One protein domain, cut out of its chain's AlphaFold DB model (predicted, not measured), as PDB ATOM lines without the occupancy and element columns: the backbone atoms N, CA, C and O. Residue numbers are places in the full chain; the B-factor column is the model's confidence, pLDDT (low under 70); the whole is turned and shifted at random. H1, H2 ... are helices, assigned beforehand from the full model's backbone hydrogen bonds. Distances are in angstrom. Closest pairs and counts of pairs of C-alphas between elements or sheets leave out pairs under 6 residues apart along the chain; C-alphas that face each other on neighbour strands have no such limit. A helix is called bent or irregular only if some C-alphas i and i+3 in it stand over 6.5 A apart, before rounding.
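Overview. This is residues 426 to 477 of the 642 residues of an uncharacterized protein of Blastomyces silverae (UniProt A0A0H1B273). The printed part is a long rod, with the bent helix H1 as one arm and the straight helix H3 as the other, and between them a small looped middle that holds the very short H2. Residues 426 to 442, in H1, and residues 466 to 477, mostly in H3, stick out at the two ends. The 52 printed residues hold three named helices in the order H1, H2, H3, with no named strand; the class is all helix. The whole is extended, with a radius of gyration of the C-alphas of 16.6 A and spans of 55 by 19 by 14 A.

Arrangement. By its hydrogen bonds, H1, residues 426 to 448, was assigned as one helix, but it is bent: C-alphas 433 and 436 are 7.0 A apart. Its arms H1a, residues 426 to 433, and H1b, residues 436 to 448, stand at a steep tilt of 45 degrees. H1b touches H2, residues 454 to 457, with residues 444 to 448 alone; the closest C-alphas, of Tyr 444 and Leu 454, are 6.9 A apart. H2 and H3, residues 461 to 475, touch only at the corner by their link, H3 with residues 461 to 464 alone; the closest C-alphas, of Ala 455 and Ala 464, are 5.8 A apart. H1a is apart from H2 and H3, and H1b is apart from H3. Every O i to N i+4 pair is within hydrogen-bond range in H1b, against 2 of 4 in H1a and 9 of 11 in H3; H2 is too short for such a pair.

Along the chain. H1a begins at C-alpha 426, (48.527, 5.448, 67.058), and is 10.1 A long. H1b is 18.5 A long and ends at C-alpha 448, (33.904, -6.240, 40.496). H2 has four residues. H3 is 20.3 A long and ends at C-alpha 475, (18.330, -21.182, 34.816).

Size, cuts and confidence. The C-alphas farthest apart, of Pro 426 and Arg 477, are 55.6 A apart. The printed part has no cut, and both links are tight. The mean pLDDT of the printed part is 73.8; residues 426 to 431, 459, 462 and 471 to 477 are under 70.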
ATOM      1  N   PRO A 426      49.750   6.174  67.427       60.59
ATOM      2  CA  PRO A 426      48.527   5.448  67.058       60.59
ATOM      3  C   PRO A 426      47.879   5.855  65.727       60.59
ATOM      4  O   PRO A 426      47.549   4.990  64.922       60.59
ATOM      5  N   ALA A 427      47.751   7.155  65.444       61.50
ATOM      6  CA  ALA A 427      47.102   7.633  64.217       61.50
ATOM      7  C   ALA A 427      47.889   7.302  62.930       61.50
ATOM      8  O   ALA A 427      47.295   6.927  61.922       61.50
ATOM      9  N   ALA A 428      49.224   7.402  62.968       61.47
ATOM     10  CA  ALA A 428      50.099   7.097  61.829       61.47
ATOM     11  C   ALA A 428      50.469   5.603  61.737       61.47
ATOM     12  O   ALA A 428      50.910   5.132  60.690       61.47
ATOM     13  N   ALA A 429      50.295   4.862  62.833       62.34
ATOM     14  CA  ALA A 429      50.319   3.407  62.855       62.34
ATOM     15  C   ALA A 429      49.069   2.823  62.185       62.34
ATOM     16  O   ALA A 429      49.192   1.958  61.323       62.34
ATOM     17  N   ALA A 430      47.878   3.319  62.538       64.06
ATOM     18  CA  ALA A 430      46.610   2.825  62.005       64.06
ATOM     19  C   ALA A 430      46.553   2.898  60.472       64.06
ATOM     20  O   ALA A 430      46.205   1.909  59.832       64.06
ATOM     21  N   SER A 431      46.962   4.017  59.863       69.69
ATOM     22  CA  SER A 431      46.997   4.135  58.398       69.69
ATOM     23  C   SER A 431      47.895   3.079  57.744       69.69
ATOM     24  O   SER A 431      47.460   2.444  56.789       69.69
ATOM     25  N   LYS A 432      49.087   2.817  58.297       72.88
ATOM     26  CA  LYS A 432      50.018   1.781  57.805       72.88
ATOM     27  C   LYS A 432      49.528   0.349  58.045       72.88
ATOM     28  O   LYS A 432      49.820  -0.531  57.245       72.88
ATOM     29  N   LEU A 433      48.785   0.109  59.127       74.56
ATOM     30  CA  LEU A 433      48.167  -1.191  59.409       74.56
ATOM     31  C   LEU A 433      47.006  -1.487  58.455       74.56
ATOM     32  O   LEU A 433      46.843  -2.632  58.045       74.56
ATOM     33  N   PHE A 434      46.219  -0.474  58.082       80.56
ATOM     34  CA  PHE A 434      45.082  -0.633  57.169       80.56
ATOM     35  C   PHE A 434      45.444  -0.486  55.683       80.56
ATOM     36  O   PHE A 434      44.689  -0.959  54.840       80.56
ATOM     37  N   GLU A 435      46.597   0.089  55.331       80.75
ATOM     38  CA  GLU A 435      47.069   0.253  53.945       80.75
ATOM     39  C   GLU A 435      47.040  -1.051  53.104       80.75
ATOM     40  O   GLU A 435      46.488  -1.013  51.999       80.75
ATOM     41  N   PRO A 436      47.486  -2.228  53.599       80.25
ATOM     42  CA  PRO A 436      47.358  -3.491  52.862       80.25
ATOM     43  C   PRO A 436      45.904  -3.946  52.659       80.25
ATOM     44  O   PRO A 436      45.581  -4.547  51.635       80.25
ATOM     45  N   TYR A 437      45.016  -3.646  53.612       79.94
ATOM     46  CA  TYR A 437      43.596  -4.005  53.552       79.94
ATOM     47  C   TYR A 437      42.823  -3.088  52.605       79.94
ATOM     48  O   TYR A 437      42.014  -3.573  51.822       79.94
ATOM     49  N   ASN A 438      43.112  -1.784  52.623       83.94
ATOM     50  CA  ASN A 438      42.555  -0.817  51.677       83.94
ATOM     51  C   ASN A 438      42.934  -1.207  50.245       83.94
ATOM     52  O   ASN A 438      42.058  -1.374  49.406       83.94
ATOM     53  N   LYS A 439      44.214  -1.518  50.003       83.69
ATOM     54  CA  LYS A 439      44.680  -2.029  48.708       83.69
ATOM     55  C   LYS A 439      43.989  -3.335  48.288       83.69
ATOM     56  O   LYS A 439      43.697  -3.519  47.110       83.69
ATOM     57  N   LEU A 440      43.711  -4.241  49.228       83.56
ATOM     58  CA  LEU A 440      42.966  -5.473  48.949       83.56
ATOM     59  C   LEU A 440      41.495  -5.187  48.587       83.56
ATOM     60  O   LEU A 440      40.947  -5.845  47.704       83.56
ATOM     61  N   LEU A 441      40.865  -4.195  49.225       85.94
ATOM     62  CA  LEU A 441      39.527  -3.709  48.869       85.94
ATOM     63  C   LEU A 441      39.518  -3.026  47.489       85.94
ATOM     64  O   LEU A 441      38.597  -3.271  46.709       85.94
ATOM     65  N   ASP A 442      40.556  -2.258  47.150       86.12
ATOM     66  CA  ASP A 442      40.740  -1.661  45.821       86.12
ATOM     67  C   ASP A 442      40.918  -2.742  44.739       86.12
ATOM     68  O   ASP A 442      40.258  -2.695  43.700       86.12
ATOM     69  N   ASP A 443      41.745  -3.766  44.992       83.12
ATOM     70  CA  ASP A 443      41.919  -4.917  44.095       83.12
ATOM     71  C   ASP A 443      40.606  -5.719  43.933       83.12
ATOM     72  O   ASP A 443      40.297  -6.182  42.829       83.12
ATOM     73  N   TYR A 444      39.784  -5.850  44.984       84.62
ATOM     74  CA  TYR A 444      38.433  -6.417  44.876       84.62
ATOM     75  C   TYR A 444      37.499  -5.527  44.038       84.62
ATOM     76  O   TYR A 444      36.818  -6.035  43.145       84.62
ATOM     77  N   GLY A 445      37.498  -4.207  44.244       82.81
ATOM     78  CA  GLY A 445      36.750  -3.249  43.420       82.81
ATOM     79  C   GLY A 445      37.164  -3.289  41.943       82.81
ATOM     80  O   GLY A 445      36.320  -3.256  41.043       82.81
ATOM     81  N   ALA A 446      38.458  -3.475  41.675       82.88
ATOM     82  CA  ALA A 446      39.033  -3.656  40.343       82.88
ATOM     83  C   ALA A 446      38.677  -5.002  39.676       82.88
ATOM     84  O   ALA A 446      38.865  -5.136  38.462       82.88
ATOM     85  N   VAL A 447      38.186  -5.989  40.439       81.69
ATOM     86  CA  VAL A 447      37.598  -7.241  39.928       81.69
ATOM     87  C   VAL A 447      36.096  -7.072  39.689       81.69
ATOM     88  O   VAL A 447      35.626  -7.407  38.604       81.69
ATOM     89  N   ILE A 448      35.353  -6.488  40.636       80.88
ATOM     90  CA  ILE A 448      33.904  -6.240  40.496       80.88
ATOM     91  C   ILE A 448      33.616  -5.369  39.263       80.88
ATOM     92  O   ILE A 448      32.779  -5.723  38.437       80.88
ATOM     93  N   SER A 449      34.374  -4.284  39.076       81.81
ATOM     94  CA  SER A 449      34.246  -3.367  37.926       81.81
ATOM     95  C   SER A 449      34.546  -3.993  36.555       81.81
ATOM     96  O   SER A 449      34.235  -3.391  35.531       81.81
ATOM     97  N   LYS A 450      35.118  -5.205  36.509       79.88
ATOM     98  CA  LYS A 450      35.372  -5.982  35.279       79.88
ATOM     99  C   LYS A 450      34.394  -7.149  35.109       79.88
ATOM    100  O   LYS A 450      34.672  -8.081  34.354       79.88
ATOM    101  N   CYS A 451      33.278  -7.124  35.841       70.00
ATOM    102  CA  CYS A 451      32.318  -8.226  35.967       70.00
ATOM    103  C   CYS A 451      32.980  -9.535  36.446       70.00
ATOM    104  O   CYS A 451      32.591 -10.637  36.059       70.00
ATOM    105  N   GLY A 452      34.023  -9.409  37.268       75.00
ATOM    106  CA  GLY A 452      34.824 -10.513  37.772       75.00
ATOM    107  C   GLY A 452      34.273 -11.137  39.056       75.00
ATOM    108  O   GLY A 452      33.650 -10.476  39.885       75.00
ATOM    109  N   SER A 453      34.527 -12.433  39.254       74.12
ATOM    110  CA  SER A 453      34.007 -13.177  40.407       74.12
ATOM    111  C   SER A 453      34.926 -13.087  41.629       74.12
ATOM    112  O   SER A 453      36.006 -13.676  41.660       74.12
ATOM    113  N   LEU A 454      34.449 -12.444  42.701       76.00
ATOM    114  CA  LEU A 454      35.133 -12.393  44.004       76.00
ATOM    115  C   LEU A 454      35.527 -13.782  44.541       76.00
ATOM    116  O   LEU A 454      36.586 -13.930  45.149       76.00
ATOM    117  N   ALA A 455      34.725 -14.818  44.277       73.94
ATOM    118  CA  ALA A 455      35.031 -16.197  44.667       73.94
ATOM    119  C   ALA A 455      36.219 -16.797  43.884       73.94
ATOM    120  O   ALA A 455      36.936 -17.650  44.398       73.94
ATOM    121  N   VAL A 456      36.473 -16.344  42.653       74.88
ATOM    122  CA  VAL A 456      37.637 -16.763  41.852       74.88
ATOM    123  C   VAL A 456      38.898 -16.035  42.307       74.88
ATOM    124  O   VAL A 456      39.950 -16.660  42.474       74.88
ATOM    125  N   ALA A 457      38.762 -14.732  42.544       73.31
ATOM    126  CA  ALA A 457      39.773 -13.845  43.105       73.31
ATOM    127  C   ALA A 457      40.293 -14.294  44.484       73.31
ATOM    128  O   ALA A 457      41.496 -14.272  44.724       73.31
ATOM    129  N   THR A 458      39.410 -14.781  45.357       72.69
ATOM    130  CA  THR A 458      39.751 -15.319  46.692       72.69
ATOM    131  C   THR A 458      40.163 -16.801  46.684       72.69
ATOM    132  O   THR A 458      40.328 -17.412  47.736       72.69
ATOM    133  N   GLY A 459      40.345 -17.410  45.505       69.69
ATOM    134  CA  GLY A 459      40.841 -18.785  45.355       69.69
ATOM    135  C   GLY A 459      39.779 -19.891  45.448       69.69
ATOM    136  O   GLY A 459      40.071 -21.040  45.116       69.69
ATOM    137  N   TYR A 460      38.526 -19.575  45.781       73.31
ATOM    138  CA  TYR A 460      37.387 -20.508  45.818       73.31
ATOM    139  C   TYR A 460      36.841 -20.870  44.417       73.31
ATOM    140  O   TYR A 460      35.641 -21.079  44.232       73.31
ATOM    141  N   ARG A 461      37.721 -21.006  43.412       70.94
ATOM    142  CA  ARG A 461      37.368 -21.266  41.999       70.94
ATOM    143  C   ARG A 461      36.502 -22.511  41.816       70.94
ATOM    144  O   ARG A 461      35.548 -22.499  41.047       70.94
ATOM    145  N   SER A 462      36.802 -23.574  42.562       67.00
ATOM    146  CA  SER A 462      36.030 -24.822  42.555       67.00
ATOM    147  C   SER A 462      34.634 -24.673  43.166       67.00
ATOM    148  O   SER A 462      33.726 -25.393  42.764       67.00
ATOM    149  N   VAL A 463      34.436 -23.736  44.100       72.31
ATOM    150  CA  VAL A 463      33.112 -23.405  44.651       72.31
ATOM    151  C   VAL A 463      32.341 -22.541  43.659       72.31
ATOM    152  O   VAL A 463      31.201 -22.867  43.359       72.31
ATOM    153  N   ALA A 464      32.973 -21.511  43.085       74.31
ATOM    154  CA  ALA A 464      32.375 -20.680  42.038       74.31
ATOM    155  C   ALA A 464      31.885 -21.528  40.853       74.31
ATOM    156  O   ALA A 464      30.753 -21.366  40.405       74.31
ATOM    157  N   ARG A 465      32.699 -22.495  40.409       74.69
ATOM    158  CA  ARG A 465      32.323 -23.432  39.347       74.69
ATOM    159  C   ARG A 465      31.150 -24.329  39.752       74.69
ATOM    160  O   ARG A 465      30.128 -24.289  39.087       74.69
ATOM    161  N   ARG A 466      31.221 -25.000  40.910       75.56
ATOM    162  CA  ARG A 466      30.108 -25.812  41.452       75.56
ATOM    163  C   ARG A 466      28.816 -25.024  41.689       75.56
ATOM    164  O   ARG A 466      27.756 -25.638  41.760       75.56
ATOM    165  N   LEU A 467      28.890 -23.707  41.890       75.00
ATOM    166  CA  LEU A 467      27.715 -22.841  41.974       75.00
ATOM    167  C   LEU A 467      27.130 -22.584  40.583       75.00
ATOM    168  O   LEU A 467      25.929 -22.751  40.430       75.00
ATOM    169  N   LEU A 468      27.947 -22.282  39.568       72.62
ATOM    170  CA  LEU A 468      27.479 -22.180  38.178       72.62
ATOM    171  C   LEU A 468      26.883 -23.505  37.674       72.62
ATOM    172  O   LEU A 468      25.745 -23.504  37.222       72.62
ATOM    173  N   ASP A 469      27.581 -24.630  37.869       70.50
ATOM    174  CA  ASP A 469      27.120 -25.978  37.486       70.50
ATOM    175  C   ASP A 469      25.783 -26.367  38.179       70.50
ATOM    176  O   ASP A 469      25.061 -27.254  37.729       70.50
ATOM    177  N   ARG A 470      25.441 -25.729  39.312       73.06
ATOM    178  CA  ARG A 470      24.159 -25.910  40.025       73.06
ATOM    179  C   ARG A 470      23.102 -24.881  39.640       73.06
ATOM    180  O   ARG A 470      21.917 -25.201  39.686       73.06
ATOM    181  N   LEU A 471      23.517 -23.666  39.291       68.81
ATOM    182  CA  LEU A 471      22.641 -22.607  38.801       68.81
ATOM    183  C   LEU A 471      22.199 -22.864  37.359       68.81
ATOM    184  O   LEU A 471      21.108 -22.449  37.013       68.81
ATOM    185  N   GLU A 472      22.947 -23.622  36.554       67.06
ATOM    186  CA  GLU A 472      22.483 -24.146  35.257       67.06
ATOM    187  C   GLU A 472      21.132 -24.874  35.399       67.06
ATOM    188  O   GLU A 472      20.167 -24.548  34.712       67.06
ATOM    189  N   ALA A 473      21.007 -25.753  36.399       61.53
ATOM    190  CA  ALA A 473      19.762 -26.449  36.741       61.53
ATOM    191  C   ALA A 473      18.697 -25.568  37.438       61.53
ATOM    192  O   ALA A 473      17.644 -26.082  37.826       61.53
ATOM    193  N   VAL A 474      18.965 -24.270  37.622       61.81
ATOM    194  CA  VAL A 474      18.007 -23.244  38.070       61.81
ATOM    195  C   VAL A 474      17.626 -22.328  36.905       61.81
ATOM    196  O   VAL A 474      16.449 -22.041  36.752       61.81
ATOM    197  N   PHE A 475      18.574 -21.938  36.047       60.53
ATOM    198  CA  PHE A 475      18.330 -21.182  34.816       60.53
ATOM    199  C   PHE A 475      17.511 -21.983  33.792       60.53
ATOM    200  O   PHE A 475      16.695 -21.407  33.085       60.53
ATOM    201  N   ALA A 476      17.685 -23.309  33.758       59.81
ATOM    202  CA  ALA A 476      16.868 -24.247  32.983       59.81
ATOM    203  C   ALA A 476      15.539 -24.631  33.675       59.81
ATOM    204  O   ALA A 476      14.959 -25.675  33.377       59.81
ATOM    205  N   ARG A 477      15.076 -23.827  34.639       67.81
ATOM    206  CA  ARG A 477      13.727 -23.895  35.212       67.81
ATOM    207  C   ARG A 477      13.068 -22.542  35.044       67.81
ATOM    208  O   ARG A 477      13.696 -21.516  35.301       67.81
TER     209      ARG A 477